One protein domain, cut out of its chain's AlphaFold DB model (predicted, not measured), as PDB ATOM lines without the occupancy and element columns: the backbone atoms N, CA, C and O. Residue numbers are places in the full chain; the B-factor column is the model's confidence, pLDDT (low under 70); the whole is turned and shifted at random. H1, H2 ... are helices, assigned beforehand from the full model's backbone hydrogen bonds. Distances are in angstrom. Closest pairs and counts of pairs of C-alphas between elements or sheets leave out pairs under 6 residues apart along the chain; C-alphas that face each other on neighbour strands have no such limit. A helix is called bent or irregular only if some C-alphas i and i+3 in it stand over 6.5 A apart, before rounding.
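What this domain is: This is residues 60 to 113 of the 117 residues of an uncharacterized protein of Opisthorchis viverrini (UniProt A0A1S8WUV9). One long helix, H1, makes most of the longest axis, and a shorter helix, H3, crosses its middle at nearly a right angle, on the side where the rest of the chain is gathered. Between the two in sequence, the chain turns round past the end of H1, forms the very short helix H2 on the same side as H3, and then loops back as the long link of residues 91 to 101 along H1 to the start of H3. The printed part has 54 residues, with three named helices in the order H1, H2, H3 and no named strand; the class is all helix, with 33 residues in the named helices. It is compact, with a radius of gyration of the C-alphas of 10.5 A, and its outline spans 33 by 23 by 17 A.

How they stand to each other: H1, residues 60 to 77, is the longest helix. It touches H3, residues 102 to 111, with residues 65 to 72 alone; the closest C-alphas are those of Gln 69 and His 105, 5.6 A apart. The lines of H1 and H3 are about perpendicular, at 83 degrees, and their centres are 10.0 A apart. H2, residues 86 to 90, is only just apart from H1, with their closest C-alphas 8.3 A apart. H2 and H3 only just touch, with 3 pairs of C-alphas within 8 A; the closest are those of Ala 90 and Tyr 102, at 6.6 A. In H1, H2 and H3 every backbone O i to N i+4 pair is within hydrogen-bond range.

Where its parts are: H1 begins at Arg 60, with its C-alpha at (-34.295, -29.449, 9.321), and ends at Arg 77, 25.8 A away from C-alpha to C-alpha. H2 runs from Leu 86, with its C-alpha at (-53.023, -19.057, 24.499), to Ala 90. H3 runs from Tyr 102 to Gly 111, a length of 14.3 A between their C-alphas, and C-alpha 111 is at (-48.059, -34.028, 24.972). No helix is bent or irregular.

The domain as a whole: The two C-alphas farthest apart are those of Arg 60 and Arg 80, at 33.1 A, while the first and last printed C-alphas, of Arg 60 and Gly 113, are 24.2 A apart. The link from H1 to H2 is short, with 8 residues between them, and the link from H2 to H3 is long, with 11. The printed part has no cut. The mean pLDDT of the printed part is 90.7, and no printed residue is under 70.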
ATOM      1  N   ARG A  60     -33.662 -30.779   9.412       84.38
ATOM      2  CA  ARG A  60     -34.295 -29.449   9.321       84.38
ATOM      3  C   ARG A  60     -35.522 -29.365  10.221       84.38
ATOM      4  O   ARG A  60     -35.667 -28.386  10.952       84.38
ATOM      5  N   PHE A  61     -36.348 -30.409  10.214       86.44
ATOM      6  CA  PHE A  61     -37.505 -30.514  11.093       86.44
ATOM      7  C   PHE A  61     -37.095 -30.463  12.573       86.44
ATOM      8  O   PHE A  61     -37.584 -29.614  13.310       86.44
ATOM      9  N   LEU A  62     -36.137 -31.288  13.006       88.12
ATOM     10  CA  LEU A  62     -35.651 -31.331  14.388       88.12
ATOM     11  C   LEU A  62     -35.053 -29.994  14.825       88.12
ATOM     12  O   LEU A  62     -35.231 -29.586  15.974       88.12
ATOM     13  N   LYS A  63     -34.358 -29.293  13.922       90.56
ATOM     14  CA  LYS A  63     -33.843 -27.948  14.190       90.56
ATOM     15  C   LYS A  63     -34.985 -26.958  14.427       90.56
ATOM     16  O   LYS A  63     -34.952 -26.247  15.432       90.56
ATOM     17  N   ALA A  64     -35.988 -26.928  13.549       91.94
ATOM     18  CA  ALA A  64     -37.157 -26.062  13.703       91.94
ATOM     19  C   ALA A  64     -37.942 -26.391  14.984       91.94
ATOM     20  O   ALA A  64     -38.244 -25.500  15.779       91.94
ATOM     21  N   TYR A  65     -38.165 -27.684  15.233       92.81
ATOM     22  CA  TYR A  65     -38.811 -28.211  16.427       92.81
ATOM     23  C   TYR A  65     -38.136 -27.721  17.712       92.81
ATOM     24  O   TYR A  65     -38.766 -27.054  18.534       92.81
ATOM     25  N   LYS A  66     -36.829 -27.978  17.858       93.75
ATOM     26  CA  LYS A  66     -36.055 -27.578  19.042       93.75
ATOM     27  C   LYS A  66     -35.987 -26.060  19.205       93.75
ATOM     28  O   LYS A  66     -36.009 -25.572  20.334       93.75
ATOM     29  N   THR A  67     -35.898 -25.317  18.102       95.44
ATOM     30  CA  THR A  67     -35.845 -23.848  18.134       95.44
ATOM     31  C   THR A  67     -37.139 -23.274  18.704       95.44
ATOM     32  O   THR A  67     -37.085 -22.506  19.664       95.44
ATOM     33  N   GLY A  68     -38.298 -23.699  18.194       94.62
ATOM     34  CA  GLY A  68     -39.580 -23.193  18.684       94.62
ATOM     35  C   GLY A  68     -39.938 -23.655  20.098       94.62
ATOM     36  O   GLY A  68     -40.439 -22.849  20.878       94.62
ATOM     37  N   GLN A  69     -39.581 -24.885  20.488       94.38
ATOM     38  CA  GLN A  69     -39.718 -25.362  21.877       94.38
ATOM     39  C   GLN A  69     -38.941 -24.474  22.861       94.38
ATOM     40  O   GLN A  69     -39.461 -24.024  23.882       94.38
ATOM     41  N   ARG A  70     -37.682 -24.153  22.533       94.31
ATOM     42  CA  ARG A  70     -36.856 -23.258  23.358       94.31
ATOM     43  C   ARG A  70     -37.427 -21.844  23.414       94.31
ATOM     44  O   ARG A  70     -37.412 -21.246  24.487       94.31
ATOM     45  N   ALA A  71     -37.915 -21.321  22.290       94.38
ATOM     46  CA  ALA A  71     -38.498 -19.985  22.218       94.38
ATOM     47  C   ALA A  71     -39.775 -19.866  23.063       94.38
ATOM     48  O   ALA A  71     -39.899 -18.930  23.854       94.38
ATOM     49  N   LEU A  72     -40.681 -20.842  22.962       93.56
ATOM     50  CA  LEU A  72     -41.927 -20.869  23.724       93.56
ATOM     51  C   LEU A  72     -41.659 -20.966  25.233       93.56
ATOM     52  O   LEU A  72     -42.175 -20.158  26.005       93.56
ATOM     53  N   LEU A  73     -40.769 -21.871  25.657       91.94
ATOM     54  CA  LEU A  73     -40.358 -21.956  27.063       91.94
ATOM     55  C   LEU A  73     -39.678 -20.678  27.560       91.94
ATOM     56  O   LEU A  73     -39.911 -20.261  28.692       91.94
ATOM     57  N   ALA A  74     -38.826 -20.048  26.748       92.06
ATOM     58  CA  ALA A  74     -38.190 -18.786  27.119       92.06
ATOM     59  C   ALA A  74     -39.227 -17.669  27.303       92.06
ATOM     60  O   ALA A  74     -39.120 -16.888  28.248       92.06
ATOM     61  N   MET A  75     -40.243 -17.614  26.441       91.56
ATOM     62  CA  MET A  75     -41.343 -16.662  26.558       91.56
ATOM     63  C   MET A  75     -42.145 -16.870  27.848       91.56
ATOM     64  O   MET A  75     -42.438 -15.893  28.542       91.56
ATOM     65  N   LEU A  76     -42.446 -18.125  28.189       91.50
ATOM     66  CA  LEU A  76     -43.176 -18.474  29.406       91.50
ATOM     67  C   LEU A  76     -42.373 -18.150  30.671       91.50
ATOM     68  O   LEU A  76     -42.887 -17.530  31.595       91.50
ATOM     69  N   ARG A  77     -41.078 -18.491  30.693       91.06
ATOM     70  CA  ARG A  77     -40.182 -18.231  31.836       91.06
ATOM     71  C   ARG A  77     -40.001 -16.748  32.158       91.06
ATOM     72  O   ARG A  77     -39.617 -16.428  33.274       91.06
ATOM     73  N   ARG A  78     -40.253 -15.857  31.195       91.56
ATOM     74  CA  ARG A  78     -40.233 -14.399  31.400       91.56
ATOM     75  C   ARG A  78     -41.501 -13.870  32.074       91.56
ATOM     76  O   ARG A  78     -41.500 -12.726  32.515       91.56
ATOM     77  N   GLN A  79     -42.582 -14.648  32.121       92.25
ATOM     78  CA  GLN A  79     -43.820 -14.224  32.771       92.25
ATOM     79  C   GLN A  79     -43.684 -14.354  34.288       92.25
ATOM     80  O   GLN A  79     -43.158 -15.353  34.777       92.25
ATOM     81  N   ARG A  80     -44.212 -13.374  35.038       92.06
ATOM     82  CA  ARG A  80     -44.147 -13.340  36.513       92.06
ATOM     83  C   ARG A  80     -44.629 -14.644  37.150       92.06
ATOM     84  O   ARG A  80     -44.010 -15.132  38.087       92.06
ATOM     85  N   PHE A  81     -45.710 -15.197  36.614       93.00
ATOM     86  CA  PHE A  81     -46.348 -16.407  37.130       93.00
ATOM     87  C   PHE A  81     -45.983 -17.672  36.356       93.00
ATOM     88  O   PHE A  81     -46.465 -18.742  36.690       93.00
ATOM     89  N   LYS A  82     -45.118 -17.573  35.336       91.19
ATOM     90  CA  LYS A  82     -44.821 -18.679  34.404       91.19
ATOM     91  C   LYS A  82     -46.079 -19.257  33.740       91.19
ATOM     92  O   LYS A  82     -46.090 -20.412  33.333       91.19
ATOM     93  N   GLU A  83     -47.093 -18.415  33.595       91.38
ATOM     94  CA  GLU A  83     -48.358 -18.683  32.923       91.38
ATOM     95  C   GLU A  83     -48.506 -17.703  31.764       91.38
ATOM     96  O   GLU A  83     -47.994 -16.578  31.813       91.38
ATOM     97  N   LEU A  84     -49.177 -18.133  30.700       91.69
ATOM     98  CA  LEU A  84     -49.422 -17.300  29.534       91.69
ATOM     99  C   LEU A  84     -50.699 -17.755  28.834       91.69
ATOM    100  O   LEU A  84     -50.865 -18.940  28.553       91.69
ATOM    101  N   LEU A  85     -51.576 -16.804  28.515       92.44
ATOM    102  CA  LEU A  85     -52.797 -17.089  27.771       92.44
ATOM    103  C   LEU A  85     -52.464 -17.560  26.354       92.44
ATOM    104  O   LEU A  85     -51.601 -16.995  25.677       92.44
ATOM    105  N   LEU A  86     -53.205 -18.553  25.862       91.00
ATOM    106  CA  LEU A  86     -53.023 -19.057  24.499       91.00
ATOM    107  C   LEU A  86     -53.259 -17.964  23.443       91.00
ATOM    108  O   LEU A  86     -52.550 -17.905  22.439       91.00
ATOM    109  N   SER A  87     -54.211 -17.063  23.699       92.06
ATOM    110  CA  SER A  87     -54.489 -15.899  22.853       92.06
ATOM    111  C   SER A  87     -53.315 -14.918  22.785       92.06
ATOM    112  O   SER A  87     -53.105 -14.292  21.747       92.06
ATOM    113  N   ASP A  88     -52.518 -14.807  23.850       90.94
ATOM    114  CA  ASP A  88     -51.318 -13.968  23.868       90.94
ATOM    115  C   ASP A  88     -50.150 -14.635  23.144       90.94
ATOM    116  O   ASP A  88     -49.368 -13.950  22.489       90.94
ATOM    117  N   ILE A  89     -50.044 -15.967  23.212       90.50
ATOM    118  CA  ILE A  89     -49.066 -16.739  22.429       90.50
ATOM    119  C   ILE A  89     -49.335 -16.558  20.933       90.50
ATOM    120  O   ILE A  89     -48.401 -16.302  20.181       90.50
ATOM    121  N   ALA A  90     -50.598 -16.644  20.509       89.31
ATOM    122  CA  ALA A  90     -50.990 -16.522  19.103       89.31
ATOM    123  C   ALA A  90     -50.607 -15.169  18.479       89.31
ATOM    124  O   ALA A  90     -50.339 -15.086  17.284       89.31
ATOM    125  N   LYS A  91     -50.559 -14.110  19.295       89.19
ATOM    126  CA  LYS A  91     -50.184 -12.751  18.874       89.19
ATOM    127  C   LYS A  91     -48.670 -12.523  18.830       89.19
ATOM    128  O   LYS A  91     -48.233 -11.472  18.371       89.19
ATOM    129  N   ARG A  92     -47.865 -13.452  19.352       85.69
ATOM    130  CA  ARG A  92     -46.411 -13.309  19.480       85.69
ATOM    131  C   ARG A  92     -45.702 -14.232  18.499       85.69
ATOM    132  O   ARG A  92     -45.986 -15.423  18.420       85.69
ATOM    133  N   GLU A  93     -44.702 -13.706  17.805       81.56
ATOM    134  CA  GLU A  93     -43.830 -14.545  16.989       81.56
ATOM    135  C   GLU A  93     -42.798 -15.266  17.865       81.56
ATOM    136  O   GLU A  93     -42.086 -14.649  18.658       81.56
ATOM    137  N   LEU A  94     -42.653 -16.582  17.679       85.69
ATOM    138  CA  LEU A  94     -41.616 -17.391  18.344       85.69
ATOM    139  C   LEU A  94     -40.200 -17.149  17.778       85.69
ATOM    140  O   LEU A  94     -39.233 -17.765  18.228       85.69
ATOM    141  N   GLY A  95     -40.064 -16.235  16.813       82.88
ATOM    142  CA  GLY A  95     -38.801 -15.830  16.207       82.88
ATOM    143  C   GLY A  95     -38.369 -16.676  15.006       82.88
ATOM    144  O   GLY A  95     -38.970 -17.694  14.648       82.88
ATOM    145  N   LYS A  96     -37.284 -16.232  14.359       80.50
ATOM    146  CA  LYS A  96     -36.748 -16.846  13.136       80.50
ATOM    147  C   LYS A  96     -36.348 -18.306  13.388       80.50
ATOM    148  O   LYS A  96     -35.532 -18.595  14.259       80.50
ATOM    149  N   GLY A  97     -36.897 -19.224  12.593       80.62
ATOM    150  CA  GLY A  97     -36.587 -20.658  12.651       80.62
ATOM    151  C   GLY A  97     -37.609 -21.523  13.397       80.62
ATOM    152  O   GLY A  97     -37.575 -22.741  13.233       80.62
ATOM    153  N   ALA A  98     -38.559 -20.935  14.133       86.38
ATOM    154  CA  ALA A  98     -39.704 -21.641  14.725       86.38
ATOM    155  C   ALA A  98     -40.856 -21.804  13.709       86.38
ATOM    156  O   ALA A  98     -41.995 -21.409  13.945       86.38
ATOM    157  N   ILE A  99     -40.542 -22.364  12.538       89.06
ATOM    158  CA  ILE A  99     -41.431 -22.377  11.361       89.06
ATOM    159  C   ILE A  99     -42.627 -23.338  11.471       89.06
ATOM    160  O   ILE A  99     -43.464 -23.359  10.578       89.06
ATOM    161  N   LEU A 100     -42.711 -24.142  12.536       91.00
ATOM    162  CA  LEU A 100     -43.802 -25.106  12.740       91.00
ATOM    163  C   LEU A 100     -45.075 -24.457  13.318       91.00
ATOM    164  O   LEU A 100     -46.094 -25.127  13.451       91.00
ATOM    165  N   GLY A 101     -45.027 -23.161  13.645       90.44
ATOM    166  CA  GLY A 101     -46.149 -22.419  14.217       90.44
ATOM    167  C   GLY A 101     -46.309 -22.635  15.725       90.44
ATOM    168  O   GLY A 101     -45.887 -23.645  16.292       90.44
ATOM    169  N   TYR A 102     -46.919 -21.663  16.407       91.88
ATOM    170  CA  TYR A 102     -46.985 -21.660  17.872       91.88
ATOM    171  C   TYR A 102     -47.774 -22.848  18.442       91.88
ATOM    172  O   TYR A 102     -47.321 -23.471  19.403       91.88
ATOM    173  N   MET A 103     -48.899 -23.213  17.813       93.44
ATOM    174  CA  MET A 103     -49.744 -24.328  18.258       93.44
ATOM    175  C   MET A 103     -49.000 -25.658  18.260       93.44
ATOM    176  O   MET A 103     -49.156 -26.434  19.198       93.44
ATOM    177  N   TYR A 104     -48.147 -25.904  17.261       94.50
ATOM    178  CA  TYR A 104     -47.356 -27.131  17.200       94.50
ATOM    179  C   TYR A 104     -46.489 -27.285  18.452       94.50
ATOM    180  O   TYR A 104     -46.441 -28.347  19.067       94.50
ATOM    181  N   HIS A 105     -45.819 -26.207  18.864       94.38
ATOM    182  CA  HIS A 105     -44.944 -26.239  20.029       94.38
ATOM    183  C   HIS A 105     -45.722 -26.312  21.348       94.38
ATOM    184  O   HIS A 105     -45.270 -27.006  22.256       94.38
ATOM    185  N   VAL A 106     -46.886 -25.659  21.449       93.94
ATOM    186  CA  VAL A 106     -47.783 -25.795  22.612       93.94
ATOM    187  C   VAL A 106     -48.215 -27.251  22.773       93.94
ATOM    188  O   VAL A 106     -47.983 -27.845  23.822       93.94
ATOM    189  N   LEU A 107     -48.761 -27.850  21.713       94.25
ATOM    190  CA  LEU A 107     -49.215 -29.240  21.721       94.25
ATOM    191  C   LEU A 107     -48.078 -30.213  22.023       94.25
ATOM    192  O   LEU A 107     -48.264 -31.147  22.794       94.25
ATOM    193  N   ALA A 108     -46.887 -29.978  21.472       93.44
ATOM    194  CA  ALA A 108     -45.725 -30.807  21.760       93.44
ATOM    195  C   ALA A 108     -45.313 -30.751  23.241       93.44
ATOM    196  O   ALA A 108     -44.982 -31.783  23.819       93.44
ATOM    197  N   HIS A 109     -45.370 -29.578  23.877       93.06
ATOM    198  CA  HIS A 109     -45.081 -29.459  25.306       93.06
ATOM    199  C   HIS A 109     -46.161 -30.081  26.198       93.06
ATOM    200  O   HIS A 109     -45.821 -30.710  27.200       93.06
ATOM    201  N   LEU A 110     -47.438 -29.915  25.838       93.06
ATOM    202  CA  LEU A 110     -48.561 -30.553  26.532       93.06
ATOM    203  C   LEU A 110     -48.455 -32.079  26.429       93.06
ATOM    204  O   LEU A 110     -48.487 -32.777  27.437       93.06
ATOM    205  N   GLY A 111     -48.232 -32.597  25.218       91.75
ATOM    206  CA  GLY A 111     -48.059 -34.028  24.972       91.75
ATOM    207  C   GLY A 111     -46.828 -34.622  25.660       91.75
ATOM    208  O   GLY A 111     -46.825 -35.804  25.988       91.75
ATOM    209  N   SER A 112     -45.794 -33.816  25.923       91.44
ATOM    210  CA  SER A 112     -44.620 -34.246  26.688       91.44
ATOM    211  C   SER A 112     -44.762 -34.051  28.206       91.44
ATOM    212  O   SER A 112     -43.793 -34.306  28.922       91.44
ATOM    213  N   GLY A 113     -45.875 -33.491  28.694       89.25
ATOM    214  CA  GLY A 113     -46.078 -33.139  30.105       89.25
ATOM    215  C   GLY A 113     -45.160 -32.032  30.641       89.25
ATOM    216  O   GLY A 113     -45.010 -31.890  31.850       89.25
TER     217      GLY A 113